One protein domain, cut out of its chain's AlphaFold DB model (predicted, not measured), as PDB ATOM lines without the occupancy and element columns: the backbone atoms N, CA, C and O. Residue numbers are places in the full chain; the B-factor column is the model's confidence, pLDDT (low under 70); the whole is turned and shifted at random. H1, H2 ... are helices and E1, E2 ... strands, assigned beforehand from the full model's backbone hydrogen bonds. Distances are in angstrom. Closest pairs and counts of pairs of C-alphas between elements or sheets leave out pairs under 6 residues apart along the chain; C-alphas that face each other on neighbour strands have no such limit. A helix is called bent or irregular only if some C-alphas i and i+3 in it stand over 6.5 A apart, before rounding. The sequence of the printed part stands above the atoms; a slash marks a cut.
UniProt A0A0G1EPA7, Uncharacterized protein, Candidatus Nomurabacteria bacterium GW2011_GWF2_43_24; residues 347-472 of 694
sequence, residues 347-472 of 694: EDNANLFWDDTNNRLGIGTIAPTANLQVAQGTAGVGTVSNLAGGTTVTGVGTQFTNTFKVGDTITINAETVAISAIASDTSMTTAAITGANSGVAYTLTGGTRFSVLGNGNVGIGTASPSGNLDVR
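AT A GLANCE: This is residues 347 to 472 of the 694 residues of an uncharacterized protein of Candidatus Nomurabacteria bacterium GW2011_GWF2_43_24 (UniProt A0A0G1EPA7). Two lobes stand end to end, joined by a narrow neck of two chain stretches, residues 377 to 382 and 445 to 446. One lobe is a seven-stranded sheet, E9 E4 E5 E8 E7 E6 E10, curled like part of a barrel and folded back on itself, with the short helix H1 beside its strands; the other is a single, hardly curled sheet of six short strands, E1 E2 E3 E11 E12 E13. The 126 printed residues run E1 to E5, H1, then E6 to E13, mostly strand; the larger sheet is antiparallel, the smaller mixed. The whole is only just loose, close to compact, with a radius of gyration of the C-alphas of 16.9 A, and elongated, spanning 50 by 32 by 22 A.

HOW THE PARTS SIT: The larger, strongly twisted sheet runs E9, residues 437 to 440, E4, 383 to 386, E5, 390 to 396, E8, 427 to 433, E7, 415 to 424, E6, 409 to 412, and E10, 442 to 444. It is a folded sheet, one sheet bent back into two leaves: E9 E4 E5 E8 face E6 E10, with E7, which bends by 79 degrees at residue 420, as the hinge. E6 E7 E8 form a meander, each strand the antiparallel neighbour of the one before; N 410 and O 417 are 3.0 A apart, N 429 and O 421 2.8 A. In the hairpin E4 and E5, N 385 and O 394 are 2.8 A apart. H1, residues 400 to 403, is on this sheet at a height of 5.3 A, over none of its strands; it is too short for an O i to N i+4 pair, and its one O i to N i+3 pair is within hydrogen-bond range. The smaller sheet runs E1, 352 to 355, E2, 360 to 363, E3, 372 to 376, E11, 447 to 452, E12, 458 to 460, and E13, 469 to 471. E3 and E11 are antiparallel, with N 374 and O 450 2.8 A apart; E12 and E13 are parallel, with N 460 and O 470 2.8 A apart.

IN THESE COORDINATES: E7 is 21.6 A from first to last C-alpha, E5 17.4 A, E8 and E11 14.5 A each, and E3 13.6 A. E1 begins at C-alpha 352 (125.524, 182.515, 128.075), E7 at C-alpha 415 (139.388, 159.787, 139.415), and E13 ends at C-alpha 471 (131.607, 187.713, 150.150).

THE WHOLE: The two C-alphas farthest apart, those of Ala 388 and Asn 455, are 50.6 A apart. The printed part has no cut and no long link. Its mean pLDDT is 96.4, and no printed residue is under 70.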
ATOM      1  N   GLU A 347     125.232 180.343 118.947       95.44
ATOM      2  CA  GLU A 347     124.751 180.289 120.328       95.44
ATOM      3  C   GLU A 347     125.697 179.437 121.183       95.44
ATOM      4  O   GLU A 347     126.392 178.562 120.666       95.44
ATOM      5  N   ASP A 348     125.709 179.680 122.493       94.56
ATOM      6  CA  ASP A 348     126.432 178.863 123.471       94.56
ATOM      7  C   ASP A 348     125.734 178.974 124.828       94.56
ATOM      8  O   ASP A 348     126.147 179.716 125.722       94.56
ATOM      9  N   ASN A 349     124.629 178.244 124.970       95.25
ATOM     10  CA  ASN A 349     123.773 178.349 126.150       95.25
ATOM     11  C   ASN A 349     124.451 177.809 127.415       95.25
ATOM     12  O   ASN A 349     124.084 178.204 128.516       95.25
ATOM     13  N   ALA A 350     125.473 176.954 127.286       92.44
ATOM     14  CA  ALA A 350     126.262 176.520 128.435       92.44
ATOM     15  C   ALA A 350     127.021 177.698 129.072       92.44
ATOM     16  O   ALA A 350     127.139 177.759 130.298       92.44
ATOM     17  N   ASN A 351     127.488 178.649 128.253       93.75
ATOM     18  CA  ASN A 351     128.250 179.811 128.704       93.75
ATOM     19  C   ASN A 351     127.432 181.108 128.827       93.75
ATOM     20  O   ASN A 351     127.787 181.932 129.669       93.75
ATOM     21  N   LEU A 352     126.353 181.301 128.060       97.06
ATOM     22  CA  LEU A 352     125.524 182.515 128.075       97.06
ATOM     23  C   LEU A 352     124.048 182.203 127.760       97.06
ATOM     24  O   LEU A 352     123.715 181.831 126.637       97.06
ATOM     25  N   PHE A 353     123.154 182.404 128.732       97.81
ATOM     26  CA  PHE A 353     121.759 181.952 128.662       97.81
ATOM     27  C   PHE A 353     120.759 182.961 129.241       97.81
ATOM     28  O   PHE A 353     120.974 183.511 130.322       97.81
ATOM     29  N   TRP A 354     119.629 183.158 128.558       98.25
ATOM     30  CA  TRP A 354     118.485 183.931 129.043       98.25
ATOM     31  C   TRP A 354     117.302 183.018 129.382       98.25
ATOM     32  O   TRP A 354     116.636 182.469 128.506       98.25
ATOM     33  N   ASP A 355     116.990 182.899 130.667       97.88
ATOM     34  CA  ASP A 355     115.750 182.282 131.130       97.88
ATOM     35  C   ASP A 355     114.611 183.302 131.030       97.88
ATOM     36  O   ASP A 355     114.358 184.070 131.961       97.88
ATOM     37  N   ASP A 356     113.926 183.305 129.889       96.44
ATOM     38  CA  ASP A 356     112.822 184.229 129.606       96.44
ATOM     39  C   ASP A 356     111.599 184.003 130.509       96.44
ATOM     40  O   ASP A 356     110.912 184.949 130.889       96.44
ATOM     41  N   THR A 357     111.367 182.758 130.947       96.69
ATOM     42  CA  THR A 357     110.237 182.420 131.835       96.69
ATOM     43  C   THR A 357     110.365 183.112 133.191       96.69
ATOM     44  O   THR A 357     109.364 183.508 133.787       96.69
ATOM     45  N   ASN A 358     111.597 183.282 133.678       96.38
ATOM     46  CA  ASN A 358     111.879 183.853 134.993       96.38
ATOM     47  C   ASN A 358     112.609 185.209 134.929       96.38
ATOM     48  O   ASN A 358     112.855 185.808 135.974       96.38
ATOM     49  N   ASN A 359     112.926 185.708 133.729       96.75
ATOM     50  CA  ASN A 359     113.707 186.923 133.459       96.75
ATOM     51  C   ASN A 359     115.107 186.911 134.111       96.75
ATOM     52  O   ASN A 359     115.480 187.849 134.823       96.75
ATOM     53  N   ARG A 360     115.878 185.831 133.903       97.88
ATOM     54  CA  ARG A 360     117.196 185.623 134.538       97.88
ATOM     55  C   ARG A 360     118.317 185.441 133.516       97.88
ATOM     56  O   ARG A 360     118.190 184.648 132.588       97.88
ATOM     57  N   LEU A 361     119.450 186.109 133.741       98.31
ATOM     58  CA  LEU A 361     120.672 185.948 132.951       98.31
ATOM     59  C   LEU A 361     121.641 184.973 133.637       98.31
ATOM     60  O   LEU A 361     122.137 185.240 134.736       98.31
ATOM     61  N   GLY A 362     121.928 183.857 132.972       97.88
ATOM     62  CA  GLY A 362     122.959 182.897 133.346       97.88
ATOM     63  C   GLY A 362     124.236 183.090 132.528       97.88
ATOM     64  O   GLY A 362     124.191 183.245 131.309       97.88
ATOM     65  N   ILE A 363     125.384 183.055 133.203       97.50
ATOM     66  CA  ILE A 363     126.713 182.942 132.594       97.50
ATOM     67  C   ILE A 363     127.383 181.711 133.206       97.50
ATOM     68  O   ILE A 363     127.457 181.597 134.431       97.50
ATOM     69  N   GLY A 364     127.816 180.764 132.374       95.12
ATOM     70  CA  GLY A 364     128.296 179.448 132.825       95.12
ATOM     71  C   GLY A 364     127.217 178.568 133.483       95.12
ATOM     72  O   GLY A 364     127.545 177.643 134.225       95.12
ATOM     73  N   THR A 365     125.929 178.880 133.280       94.88
ATOM     74  CA  THR A 365     124.785 178.093 133.771       94.88
ATOM     75  C   THR A 365     123.534 178.307 132.912       94.88
ATOM     76  O   THR A 365     123.156 179.443 132.635       94.88
ATOM     77  N   ILE A 366     122.854 177.207 132.567       95.19
ATOM     78  CA  ILE A 366     121.519 177.188 131.930       95.19
ATOM     79  C   ILE A 366     120.360 177.220 132.940       95.19
ATOM     80  O   ILE A 366     119.196 177.253 132.557       95.19
ATOM     81  N   ALA A 367     120.658 177.165 134.238       94.62
ATOM     82  CA  ALA A 367     119.663 177.165 135.307       94.62
ATOM     83  C   ALA A 367     120.005 178.243 136.351       94.62
ATOM     84  O   ALA A 367     120.327 177.911 137.498       94.62
ATOM     85  N   PRO A 368     120.007 179.537 135.971       97.06
ATOM     86  CA  PRO A 368     120.238 180.615 136.920       97.06
ATOM     87  C   PRO A 368     119.137 180.628 137.991       97.06
ATOM     88  O   PRO A 368     117.956 180.538 137.676       97.06
ATOM     89  N   THR A 369     119.498 180.759 139.266       96.06
ATOM     90  CA  THR A 369     118.549 180.923 140.384       96.06
ATOM     91  C   THR A 369     118.393 182.383 140.813       96.06
ATOM     92  O   THR A 369     117.399 182.733 141.446       96.06
ATOM     93  N   ALA A 370     119.341 183.237 140.423       97.62
ATOM     94  CA  ALA A 370     119.375 184.678 140.662       97.62
ATOM     95  C   ALA A 370     119.015 185.469 139.384       97.62
ATOM     96  O   ALA A 370     119.052 184.908 138.291       97.62
ATOM     97  N   ASN A 371     118.713 186.771 139.488       97.69
ATOM     98  CA  ASN A 371     118.414 187.620 138.318       97.69
ATOM     99  C   ASN A 371     119.622 187.719 137.371       97.69
ATOM    100  O   ASN A 371     119.469 187.745 136.151       97.69
ATOM    101  N   LEU A 372     120.823 187.748 137.950       98.25
ATOM    102  CA  LEU A 372     122.090 187.531 137.263       98.25
ATOM    103  C   LEU A 372     122.893 186.511 138.068       98.25
ATOM    104  O   LEU A 372     123.107 186.711 139.264       98.25
ATOM    105  N   GLN A 373     123.358 185.446 137.421       98.25
ATOM    106  CA  GLN A 373     124.255 184.462 138.020       98.25
ATOM    107  C   GLN A 373     125.433 184.174 137.094       98.25
ATOM    108  O   GLN A 373     125.247 183.764 135.953       98.25
ATOM    109  N   VAL A 374     126.646 184.330 137.620       98.25
ATOM    110  CA  VAL A 374     127.877 183.824 137.008       98.25
ATOM    111  C   VAL A 374     128.307 182.594 137.793       98.25
ATOM    112  O   VAL A 374     128.613 182.677 138.987       98.25
ATOM    113  N   ALA A 375     128.326 181.449 137.128       95.81
ATOM    114  CA  ALA A 375     128.804 180.187 137.661       95.81
ATOM    115  C   ALA A 375     130.068 179.743 136.919       95.81
ATOM    116  O   ALA A 375     130.267 180.049 135.747       95.81
ATOM    117  N   GLN A 376     130.926 179.001 137.613       93.44
ATOM    118  CA  GLN A 376     131.946 178.198 136.956       93.44
ATOM    119  C   GLN A 376     131.302 176.871 136.552       93.44
ATOM    120  O   GLN A 376     130.766 176.162 137.412       93.44
ATOM    121  N   GLY A 377     131.350 176.552 135.259       90.56
ATOM    122  CA  GLY A 377     130.954 175.245 134.744       90.56
ATOM    123  C   GLY A 377     131.870 174.134 135.264       90.56
ATOM    124  O   GLY A 377     133.008 174.377 135.661       90.56
ATOM    125  N   THR A 378     131.373 172.899 135.271       91.94
ATOM    126  CA  THR A 378     132.137 171.727 135.731       91.94
ATOM    127  C   THR A 378     133.063 171.148 134.662       91.94
ATOM    128  O   THR A 378     133.968 170.395 135.006       91.94
ATOM    129  N   ALA A 379     132.855 171.470 133.383       92.94
ATOM    130  CA  ALA A 379     133.678 170.990 132.275       92.94
ATOM    131  C   ALA A 379     134.957 171.826 132.118       92.94
ATOM    132  O   ALA A 379     134.904 173.054 132.050       92.94
ATOM    133  N   GLY A 380     136.103 171.150 132.035       93.38
ATOM    134  CA  GLY A 380     137.386 171.766 131.722       93.38
ATOM    135  C   GLY A 380     137.507 172.169 130.251       93.38
ATOM    136  O   GLY A 380     136.927 171.532 129.372       93.38
ATOM    137  N   VAL A 381     138.291 173.214 129.972       93.44
ATOM    138  CA  VAL A 381     138.618 173.633 128.600       93.44
ATOM    139  C   VAL A 381     139.872 172.893 128.138       93.44
ATOM    140  O   VAL A 381     140.873 172.882 128.849       93.44
ATOM    141  N   GLY A 382     139.836 172.307 126.941       96.75
ATOM    142  CA  GLY A 382     140.942 171.515 126.397       96.75
ATOM    143  C   GLY A 382     140.931 170.059 126.870       96.75
ATOM    144  O   GLY A 382     139.906 169.539 127.315       96.75
ATOM    145  N   THR A 383     142.068 169.380 126.742       98.25
ATOM    146  CA  THR A 383     142.231 167.970 127.125       98.25
ATOM    147  C   THR A 383     143.505 167.740 127.926       98.25
ATOM    148  O   THR A 383     144.429 168.550 127.886       98.25
ATOM    149  N   VAL A 384     143.558 166.633 128.666       98.50
ATOM    150  CA  VAL A 384     144.660 166.283 129.569       98.50
ATOM    151  C   VAL A 384     145.172 164.861 129.357       98.50
ATOM    152  O   VAL A 384     144.465 163.982 128.858       98.50
ATOM    153  N   SER A 385     146.420 164.645 129.764       98.38
ATOM    154  CA  SER A 385     147.121 163.364 129.721       98.38
ATOM    155  C   SER A 385     147.981 163.181 130.973       98.38
ATOM    156  O   SER A 385     148.539 164.153 131.491       98.38
ATOM    157  N   ASN A 386     148.137 161.937 131.424       98.25
ATOM    158  CA  ASN A 386     149.031 161.544 132.515       98.25
ATOM    159  C   ASN A 386     149.475 160.078 132.347       98.25
ATOM    160  O   ASN A 386     148.805 159.277 131.692       98.25
ATOM    161  N   LEU A 387     150.588 159.712 132.983       97.62
ATOM    162  CA  LEU A 387     151.025 158.317 133.106       97.62
ATOM    163  C   LEU A 387     150.342 157.639 134.306       97.62
ATOM    164  O   LEU A 387     150.016 158.313 135.283       97.62
ATOM    165  N   ALA A 388     150.169 156.316 134.250       97.25
ATOM    166  CA  ALA A 388     149.662 155.524 135.374       97.25
ATOM    167  C   ALA A 388     150.611 155.618 136.583       97.25
ATOM    168  O   ALA A 388     151.825 155.476 136.433       97.25
ATOM    169  N   GLY A 389     150.059 155.886 137.767       96.44
ATOM    170  CA  GLY A 389     150.812 156.208 138.984       96.44
ATOM    171  C   GLY A 389     151.543 157.559 138.942       96.44
ATOM    172  O   GLY A 389     152.296 157.876 139.862       96.44
ATOM    173  N   GLY A 390     151.367 158.349 137.880       96.25
ATOM    174  CA  GLY A 390     152.039 159.629 137.683       96.25
ATOM    175  C   GLY A 390     151.350 160.778 138.419       96.25
ATOM    176  O   GLY A 390     150.128 160.812 138.538       96.25
ATOM    177  N   THR A 391     152.145 161.747 138.874       97.75
ATOM    178  CA  THR A 391     151.672 162.990 139.511       97.75
ATOM    179  C   THR A 391     151.591 164.170 138.541       97.75
ATOM    180  O   THR A 391     150.932 165.162 138.840       97.75
ATOM    181  N   THR A 392     152.251 164.103 137.382       98.06
ATOM    182  CA  THR A 392     152.235 165.174 136.375       98.06
ATOM    183  C   THR A 392     151.047 165.022 135.431       98.06
ATOM    184  O   THR A 392     150.918 163.999 134.757       98.06
ATOM    185  N   VAL A 393     150.232 166.073 135.335       98.44
ATOM    186  CA  VAL A 393     149.169 166.207 134.332       98.44
ATOM    187  C   VAL A 393     149.607 167.235 133.294       98.44
ATOM    188  O   VAL A 393     149.889 168.387 133.628       98.44
ATOM    189  N   THR A 394     149.651 166.820 132.030       98.25
ATOM    190  CA  THR A 394     149.951 167.687 130.880       98.25
ATOM    191  C   THR A 394     148.680 167.980 130.095       98.25
ATOM    192  O   THR A 394     147.935 167.048 129.790       98.25
ATOM    193  N   GLY A 395     148.447 169.241 129.740       98.06
ATOM    194  CA  GLY A 395     147.255 169.696 129.030       98.06
ATOM    195  C   GLY A 395     147.516 170.202 127.607       98.06
ATOM    196  O   GLY A 395     148.602 170.685 127.288       98.06
ATOM    197  N   VAL A 396     146.495 170.118 126.754       98.38
ATOM    198  CA  VAL A 396     146.453 170.694 125.402       98.38
ATOM    199  C   VAL A 396     145.209 171.573 125.292       98.38
ATOM    200  O   VAL A 396     144.089 171.102 125.478       98.38
ATOM    201  N   GLY A 397     145.397 172.865 125.009       97.81
ATOM    202  CA  GLY A 397     144.304 173.851 124.999       97.81
ATOM    203  C   GLY A 397     143.734 174.183 126.386       97.81
ATOM    204  O   GLY A 397     142.676 174.801 126.476       97.81
ATOM    205  N   THR A 398     144.415 173.766 127.454       98.12
ATOM    206  CA  THR A 398     144.039 174.010 128.850       98.12
ATOM    207  C   THR A 398     144.454 175.401 129.332       98.12
ATOM    208  O   THR A 398     145.299 176.057 128.724       98.12
ATOM    209  N   GLN A 399     143.853 175.850 130.437       96.94
ATOM    210  CA  GLN A 399     144.107 177.153 131.071       96.94
ATOM    211  C   GLN A 399     144.266 176.998 132.594       96.94
ATOM    212  O   GLN A 399     143.526 177.605 133.373       96.94
ATOM    213  N   PHE A 400     145.147 176.099 133.045       97.69
ATOM    214  CA  PHE A 400     145.216 175.702 134.455       97.69
ATOM    215  C   PHE A 400     145.434 176.862 135.437       97.69
ATOM    216  O   PHE A 400     144.820 176.834 136.500       97.69
ATOM    217  N   THR A 401     146.217 177.894 135.095       96.62
ATOM    218  CA  THR A 401     146.492 179.023 136.009       96.62
ATOM    219  C   THR A 401     145.287 179.949 136.201       96.62
ATOM    220  O   THR A 401     145.201 180.652 137.203       96.62
ATOM    221  N   ASN A 402     144.341 179.921 135.257       94.06
ATOM    222  CA  ASN A 402     143.072 180.650 135.308       94.06
ATOM    223  C   ASN A 402     141.899 179.774 135.799       94.06
ATOM    224  O   ASN A 402     140.852 180.287 136.186       94.06
ATOM    225  N   THR A 403     142.053 178.446 135.764       93.44
ATOM    226  CA  THR A 403     140.992 177.483 136.117       93.44
ATOM    227  C   THR A 403     141.063 177.038 137.577       93.44
ATOM    228  O   THR A 403     140.013 176.841 138.190       93.44
ATOM    229  N   PHE A 404     142.277 176.871 138.114       93.94
ATOM    230  CA  PHE A 404     142.546 176.213 139.394       93.94
ATOM    231  C   PHE A 404     143.519 177.002 140.277       93.94
ATOM    232  O   PHE A 404     144.333 177.796 139.802       93.94
ATOM    233  N   LYS A 405     143.495 176.688 141.571       92.31
ATOM    234  CA  LYS A 405     144.495 177.032 142.585       92.31
ATOM    235  C   LYS A 405     145.192 175.772 143.108       92.31
ATOM    236  O   LYS A 405     144.723 174.651 142.929       92.31
ATOM    237  N   VAL A 406     146.314 175.951 143.801       93.00
ATOM    238  CA  VAL A 406     146.895 174.872 144.618       93.00
ATOM    239  C   VAL A 406     145.937 174.561 145.771       93.00
ATOM    240  O   VAL A 406     145.450 175.483 146.419       93.00
ATOM    241  N   GLY A 407     145.667 173.278 146.009       91.19
ATOM    242  CA  GLY A 407     144.641 172.801 146.941       91.19
ATOM    243  C   GLY A 407     143.305 172.434 146.282       91.19
ATOM    244  O   GLY A 407     142.561 171.643 146.862       91.19
ATOM    245  N   ASP A 408     143.021 172.920 145.067       94.00
ATOM    246  CA  ASP A 408     141.840 172.498 144.304       94.00
ATOM    247  C   ASP A 408     141.940 171.021 143.880       94.00
ATOM    248  O   ASP A 408     142.992 170.382 143.966       94.00
ATOM    249  N   THR A 409     140.834 170.476 143.367       95.69
ATOM    250  CA  THR A 409     140.787 169.123 142.797       95.69
ATOM    251  C   THR A 409     140.502 169.145 141.300       95.69
ATOM    252  O   THR A 409     139.694 169.940 140.817       95.69
ATOM    253  N   ILE A 410     141.151 168.236 140.573       97.56
ATOM    254  CA  ILE A 410     140.865 167.921 139.172       97.56
ATOM    255  C   ILE A 410     140.342 166.488 139.083       97.56
ATOM    256  O   ILE A 410     140.850 165.595 139.764       97.56
ATOM    257  N   THR A 411     139.338 166.259 138.238       97.62
ATOM    258  CA  THR A 411     138.779 164.927 137.985       97.62
ATOM    259  C   THR A 411     139.068 164.498 136.551       97.62
ATOM    260  O   THR A 411     138.696 165.185 135.599       97.62
ATOM    261  N   ILE A 412     139.719 163.345 136.389       97.44
ATOM    262  CA  ILE A 412     140.128 162.779 135.097       97.44
ATOM    263  C   ILE A 412     139.619 161.337 135.043       97.44
ATOM    264  O   ILE A 412     139.951 160.539 135.912       97.44
ATOM    265  N   ASN A 413     138.777 161.001 134.058       94.81
ATOM    266  CA  ASN A 413     138.141 159.675 133.942       94.81
ATOM    267  C   ASN A 413     137.539 159.146 135.270       94.81
ATOM    268  O   ASN A 413     137.722 157.993 135.643       94.81
ATOM    269  N   ALA A 414     136.795 160.019 135.962       92.44
ATOM    270  CA  ALA A 414     136.160 159.798 137.272       92.44
ATOM    271  C   ALA A 414     137.102 159.633 138.487       92.44
ATOM    272  O   ALA A 414     136.612 159.510 139.609       92.44
ATOM    273  N   GLU A 415     138.424 159.713 138.313       97.31
ATOM    274  CA  GLU A 415     139.388 159.787 139.415       97.31
ATOM    275  C   GLU A 415     139.629 161.258 139.796       97.31
ATOM    276  O   GLU A 415     140.098 162.048 138.976       97.31
ATOM    277  N   THR A 416     139.269 161.644 141.026       97.62
ATOM    278  CA  THR A 416     139.436 163.012 141.551       97.62
ATOM    279  C   THR A 416     140.683 163.094 142.424       97.62
ATOM    280  O   THR A 416     140.763 162.414 143.446       97.62
ATOM    281  N   VAL A 417     141.629 163.961 142.060       97.62
ATOM    282  CA  VAL A 417     142.908 164.146 142.764       97.62
ATOM    283  C   VAL A 417     143.150 165.610 143.131       97.62
ATOM    284  O   VAL A 417     142.754 166.523 142.407       97.62
ATOM    285  N   ALA A 418     143.818 165.838 144.264       97.06
ATOM    286  CA  ALA A 418     144.214 167.174 144.709       97.06
ATOM    287  C   ALA A 418     145.421 167.707 143.917       97.06
ATOM    288  O   ALA A 418     146.334 166.949 143.581       97.06
ATOM    289  N   ILE A 419     145.437 169.014 143.661       97.25
ATOM    290  CA  ILE A 419     146.490 169.743 142.947       97.25
ATOM    291  C   ILE A 419     147.496 170.296 143.963       97.25
ATOM    292  O   ILE A 419     147.143 171.097 144.828       97.25
ATOM    293  N   SER A 420     148.763 169.897 143.848       97.19
ATOM    294  CA  SER A 420     149.852 170.313 144.746       97.19
ATOM    295  C   SER A 420     150.732 171.428 144.173       97.19
ATOM    296  O   SER A 420     151.348 172.169 144.935       97.19
ATOM    297  N   ALA A 421     150.777 171.586 142.847       98.00
ATOM    298  CA  ALA A 421     151.442 172.703 142.177       98.00
ATOM    299  C   ALA A 421     150.836 172.951 140.790       98.00
ATOM    300  O   ALA A 421     150.435 172.008 140.112       98.00
ATOM    301  N   ILE A 422     150.834 174.201 140.327       98.19
ATOM    302  CA  ILE A 422     150.469 174.566 138.949       98.19
ATOM    303  C   ILE A 422     151.690 175.249 138.335       98.19
ATOM    304  O   ILE A 422     152.117 176.294 138.820       98.19
ATOM    305  N   ALA A 423     152.291 174.631 137.318       98.06
ATOM    306  CA  ALA A 423     153.538 175.102 136.713       98.06
ATOM    307  C   ALA A 423     153.292 176.012 135.500       98.06
ATOM    308  O   ALA A 423     154.059 176.940 135.250       98.06
ATOM    309  N   SER A 424     152.227 175.749 134.743       98.25
ATOM    310  CA  SER A 424     151.768 176.562 133.615       98.25
ATOM    311  C   SER A 424     150.306 176.246 133.301       98.25
ATOM    312  O   SER A 424     149.724 175.327 133.876       98.25
ATOM    313  N   ASP A 425     149.719 176.936 132.321       98.12
ATOM    314  CA  ASP A 425     148.371 176.624 131.825       98.12
ATOM    315  C   ASP A 425     148.206 175.210 131.253       98.12
ATOM    316  O   ASP A 425     147.079 174.734 131.122       98.12
ATOM    317  N   THR A 426     149.315 174.534 130.951       98.19
ATOM    318  CA  THR A 426     149.380 173.196 130.351       98.19
ATOM    319  C   THR A 426     150.133 172.176 131.205       98.19
ATOM    320  O   THR A 426     150.359 171.057 130.746       98.19
ATOM    321  N   SER A 427     150.531 172.513 132.436       97.94
ATOM    322  CA  SER A 427     151.254 171.591 133.318       97.94
ATOM    323  C   SER A 427     150.951 171.838 134.794       97.94
ATOM    324  O   SER A 427     151.103 172.953 135.298       97.94
ATOM    325  N   MET A 428     150.559 170.780 135.503       98.44
ATOM    326  CA  MET A 428     150.356 170.788 136.952       98.44
ATOM    327  C   MET A 428     150.839 169.484 137.598       98.44
ATOM    328  O   MET A 428     150.965 168.447 136.941       98.44
ATOM    329  N   THR A 429     151.072 169.547 138.906       98.44
ATOM    330  CA  THR A 429     151.353 168.397 139.764       98.44
ATOM    331  C   THR A 429     150.140 168.121 140.643       98.44
ATOM    332  O   THR A 429     149.586 169.023 141.270       98.44
ATOM    333  N   THR A 430     149.747 166.857 140.699       98.19
ATOM    334  CA  THR A 430     148.600 166.325 141.437       98.19
ATOM    335  C   THR A 430     149.050 165.213 142.390       98.19
ATOM    336  O   THR A 430     150.218 164.810 142.379       98.19
ATOM    337  N   ALA A 431     148.144 164.698 143.222       97.81
ATOM    338  CA  ALA A 431     148.308 163.352 143.774       97.81
ATOM    339  C   ALA A 431     148.388 162.314 142.633       97.81
ATOM    340  O   ALA A 431     147.911 162.566 141.531       97.81
ATOM    341  N   ALA A 432     149.013 161.160 142.878       97.06
ATOM    342  CA  ALA A 432     149.209 160.152 141.836       97.06
ATOM    343  C   ALA A 432     147.866 159.648 141.276       97.06
ATOM    344  O   ALA A 432     147.010 159.216 142.044       97.06
ATOM    345  N   ILE A 433     147.715 159.682 139.951       97.81
ATOM    346  CA  ILE A 433     146.527 159.196 139.235       97.81
ATOM    347  C   ILE A 433     146.759 157.734 138.849       97.81
ATOM    348  O   ILE A 433     147.785 157.396 138.255       97.81
ATOM    349  N   THR A 434     145.817 156.856 139.175       97.12
ATOM    350  CA  THR A 434     145.943 155.402 139.025       97.12
ATOM    351  C   THR A 434     146.031 154.987 137.555       97.12
ATOM    352  O   THR A 434     146.922 154.223 137.175       97.12
ATOM    353  N   GLY A 435     145.125 155.492 136.713       95.12
ATOM    354  CA  GLY A 435     145.069 155.172 135.282       95.12
ATOM    355  C   GLY A 435     145.996 156.034 134.418       95.12
ATOM    356  O   GLY A 435     146.224 157.203 134.715       95.12
ATOM    357  N   ALA A 436     146.497 155.485 133.306       97.12
ATOM    358  CA  ALA A 436     147.119 156.287 132.248       97.12
ATOM    359  C   ALA A 436     146.032 156.884 131.343       97.12
ATOM    360  O   ALA A 436     145.162 156.153 130.867       97.12
ATOM    361  N   ASN A 437     146.107 158.185 131.065       97.88
ATOM    362  CA  ASN A 437     145.129 158.900 130.245       97.88
ATOM    363  C   ASN A 437     145.834 159.690 129.134       97.88
ATOM    364  O   ASN A 437     146.936 160.202 129.332       97.88
ATOM    365  N   SER A 438     145.197 159.808 127.967       97.62
ATOM    366  CA  SER A 438     145.762 160.492 126.798       97.62
ATOM    367  C   SER A 438     144.696 161.308 126.073       97.62
ATOM    368  O   SER A 438     143.814 160.733 125.438       97.62
ATOM    369  N   GLY A 439     144.801 162.636 126.128       97.38
ATOM    370  CA  GLY A 439     143.923 163.557 125.402       97.38
ATOM    371  C   GLY A 439     142.457 163.498 125.839       97.38
ATOM    372  O   GLY A 439     141.572 163.706 125.013       97.38
ATOM    373  N   VAL A 440     142.192 163.209 127.114       98.06
ATOM    374  CA  VAL A 440     140.829 163.083 127.656       98.06
ATOM    375  C   VAL A 440     140.299 164.424 128.164       98.06
ATOM    376  O   VAL A 440     141.071 165.306 128.539       98.06
ATOM    377  N   ALA A 441     138.977 164.584 128.202       97.69
ATOM    378  CA  ALA A 441     138.357 165.698 128.915       97.69
ATOM    379  C   ALA A 441     138.543 165.544 130.437       97.69
ATOM    380  O   ALA A 441     138.707 164.433 130.947       97.69
ATOM    381  N   TYR A 442     138.480 166.660 131.159       97.38
ATOM    382  CA  TYR A 442     138.538 166.703 132.619       97.38
ATOM    383  C   TYR A 442     137.388 167.537 133.177       97.38
ATOM    384  O   TYR A 442     136.793 168.355 132.468       97.38
ATOM    385  N   THR A 443     137.087 167.345 134.457       96.75
ATOM    386  CA  THR A 443     136.123 168.169 135.187       96.75
ATOM    387  C   THR A 443     136.738 168.790 136.438       96.75
ATOM    388  O   THR A 443     137.809 168.392 136.905       96.75
ATOM    389  N   LEU A 444     136.069 169.825 136.935       94.75
ATOM    390  CA  LEU A 444     136.451 170.627 138.091       94.75
ATOM    391  C   LEU A 444     135.236 170.924 138.979       94.75
ATOM    392  O   LEU A 444     134.082 170.771 138.565       94.75
ATOM    393  N   THR A 445     135.491 171.398 140.198       91.75
ATOM    394  CA  THR A 445     134.449 171.854 141.124       91.75
ATOM    395  C   THR A 445     133.790 173.145 140.618       91.75
ATOM    396  O   THR A 445     134.297 174.253 140.809       91.75
ATOM    397  N   GLY A 446     132.636 172.999 139.968       90.69
ATOM    398  CA  GLY A 446     131.798 174.119 139.539       90.69
ATOM    399  C   GLY A 446     131.068 174.816 140.694       90.69
ATOM    400  O   GLY A 446     131.142 174.399 141.849       90.69
ATOM    401  N   GLY A 447     130.325 175.878 140.379       92.25
ATOM    402  CA  GLY A 447     129.475 176.586 141.346       92.25
ATOM    403  C   GLY A 447     129.410 178.099 141.141       92.25
ATOM    404  O   GLY A 447     130.137 178.666 140.326       92.25
ATOM    405  N   THR A 448     128.526 178.767 141.886       94.75
ATOM    406  CA  THR A 448     128.302 180.218 141.790       94.75
ATOM    407  C   THR A 448     129.527 181.018 142.215       94.75
ATOM    408  O   THR A 448     129.995 180.911 143.346       94.75
ATOM    409  N   ARG A 449     130.002 181.883 141.317       95.50
ATOM    410  CA  ARG A 449     131.096 182.830 141.562       95.50
ATOM    411  C   ARG A 449     130.556 184.235 141.844       95.50
ATOM    412  O   ARG A 449     131.084 184.909 142.722       95.50
ATOM    413  N   PHE A 450     129.463 184.627 141.186       98.00
ATOM    414  CA  PHE A 450     128.740 185.879 141.434       98.00
ATOM    415  C   PHE A 450     127.224 185.677 141.278       98.00
ATOM    416  O   PHE A 450     126.789 184.966 140.372       98.00
ATOM    417  N   SER A 451     126.414 186.299 142.132       97.88
ATOM    418  CA  SER A 451     124.951 186.300 142.031       97.88
ATOM    419  C   SER A 451     124.341 187.638 142.456       97.88
ATOM    420  O   SER A 451     124.836 188.289 143.373       97.88
ATOM    421  N   VAL A 452     123.248 188.039 141.801       98.44
ATOM    422  CA  VAL A 452     122.413 189.191 142.184       98.44
ATOM    423  C   VAL A 452     120.966 188.724 142.287       98.44
ATOM    424  O   VAL A 452     120.330 188.407 141.280       98.44
ATOM    425  N   LEU A 453     120.449 188.651 143.510       97.94
ATOM    426  CA  LEU A 453     119.081 188.221 143.786       97.94
ATOM    427  C   LEU A 453     118.064 189.330 143.475       97.94
ATOM    428  O   LEU A 453     118.366 190.520 143.564       97.94
ATOM    429  N   GLY A 454     116.813 188.946 143.201       96.06
ATOM    430  CA  GLY A 454     115.716 189.892 142.950       96.06
ATOM    431  C   GLY A 454     115.336 190.791 144.137       96.06
ATOM    432  O   GLY A 454     114.640 191.781 143.941       96.06
ATOM    433  N   ASN A 455     115.812 190.493 145.353       95.31
ATOM    434  CA  ASN A 455     115.682 191.368 146.527       95.31
ATOM    435  C   ASN A 455     116.817 192.410 146.652       95.31
ATOM    436  O   ASN A 455     116.800 193.206 147.586       95.31
ATOM    437  N   GLY A 456     117.796 192.403 145.738       96.19
ATOM    438  CA  GLY A 456     118.949 193.305 145.739       96.19
ATOM    439  C   GLY A 456     120.195 192.782 146.462       96.19
ATOM    440  O   GLY A 456     121.225 193.452 146.405       96.19
ATOM    441  N   ASN A 457     120.150 191.607 147.103       98.31
ATOM    442  CA  ASN A 457     121.341 191.014 147.719       98.31
ATOM    443  C   ASN A 457     122.326 190.513 146.651       98.31
ATOM    444  O   ASN A 457     121.933 189.853 145.684       98.31
ATOM    445  N   VAL A 458     123.615 190.769 146.872       98.56
ATOM    446  CA  VAL A 458     124.718 190.354 146.000       98.56
ATOM    447  C   VAL A 458     125.576 189.307 146.708       98.56
ATOM    448  O   VAL A 458     126.065 189.543 147.811       98.56
ATOM    449  N   GLY A 459     125.780 188.156 146.071       98.06
ATOM    450  CA  GLY A 459     126.671 187.101 146.548       98.06
ATOM    451  C   GLY A 459     127.935 186.999 145.698       98.06
ATOM    452  O   GLY A 459     127.853 186.864 144.480       98.06
ATOM    453  N   ILE A 460     129.106 187.002 146.331       97.31
ATOM    454  CA  ILE A 460     130.390 186.618 145.729       97.31
ATOM    455  C   ILE A 460     130.814 185.305 146.388       97.31
ATOM    456  O   ILE A 460     130.869 185.214 147.611       97.31
ATOM    457  N   GLY A 461     131.041 184.261 145.589       94.62
ATOM    458  CA  GLY A 461     131.283 182.903 146.098       94.62
ATOM    459  C   GLY A 461     130.081 182.250 146.806       94.62
ATOM    460  O   GLY A 461     130.224 181.225 147.468       94.62
ATOM    461  N   THR A 462     128.880 182.826 146.687       94.69
ATOM    462  CA  THR A 462     127.640 182.264 147.239       94.69
ATOM    463  C   THR A 462     126.453 182.534 146.315       94.69
ATOM    464  O   THR A 462     126.389 183.565 145.643       94.69
ATOM    465  N   ALA A 463     125.510 181.588 146.276       95.38
ATOM    466  CA  ALA A 463     124.197 181.735 145.636       95.38
ATOM    467  C   ALA A 463     123.104 182.196 146.620       95.38
ATOM    468  O   ALA A 463     122.001 182.534 146.199       95.38
ATOM    469  N   SER A 464     123.415 182.202 147.919       95.12
ATOM    470  CA  SER A 464     122.485 182.507 149.009       95.12
ATOM    471  C   SER A 464     123.096 183.576 149.925       95.12
ATOM    472  O   SER A 464     123.505 183.250 151.040       95.12
ATOM    473  N   PRO A 465     123.248 184.828 149.450       97.50
ATOM    474  CA  PRO A 465     123.803 185.922 150.240       97.50
ATOM    475  C   PRO A 465     122.940 186.263 151.464       97.50
ATOM    476  O   PRO A 465     121.758 186.599 151.341       97.50
ATOM    477  N   SER A 466     123.564 186.236 152.641       96.50
ATOM    478  CA  SER A 466     122.927 186.450 153.954       96.50
ATOM    479  C   SER A 466     122.649 187.927 154.277       96.50
ATOM    480  O   SER A 466     122.001 188.237 155.274       96.50
ATOM    481  N   GLY A 467     123.125 188.847 153.435       96.06
ATOM    482  CA  GLY A 467     122.898 190.290 153.521       96.06
ATOM    483  C   GLY A 467     123.082 190.959 152.157       96.06
ATOM    484  O   GLY A 467     123.291 190.279 151.154       96.06
ATOM    485  N   ASN A 468     123.016 192.294 152.111       97.12
ATOM    486  CA  ASN A 468     123.062 193.058 150.854       97.12
ATOM    487  C   ASN A 468     124.324 192.780 150.014       97.12
ATOM    488  O   ASN A 468     124.259 192.809 148.788       97.12
ATOM    489  N   LEU A 469     125.452 192.505 150.671       97.69
ATOM    490  CA  LEU A 469     126.663 191.968 150.060       97.69
ATOM    491  C   LEU A 469     127.209 190.858 150.965       97.69
ATOM    492  O   LEU A 469     127.508 191.111 152.130       97.69
ATOM    493  N   ASP A 470     127.348 189.655 150.420       97.81
ATOM    494  CA  ASP A 470     127.947 188.493 151.079       97.81
ATOM    495  C   ASP A 470     129.150 188.036 150.240       97.81
ATOM    496  O   ASP A 470     128.997 187.690 149.066       97.81
ATOM    497  N   VAL A 471     130.354 188.104 150.813       96.88
ATOM    498  CA  VAL A 471     131.607 187.713 150.150       96.88
ATOM    499  C   VAL A 471     132.155 186.488 150.860       96.88
ATOM    500  O   VAL A 471     132.763 186.591 151.926       96.88
ATOM    501  N   ARG A 472     131.935 185.319 150.262       93.62
ATOM    502  CA  ARG A 472     132.325 184.040 150.841       93.62
ATOM    503  C   ARG A 472     133.712 183.622 150.368       93.62
ATOM    504  O   ARG A 472     133.975 183.534 149.170       93.62
TER     505      ARG A 472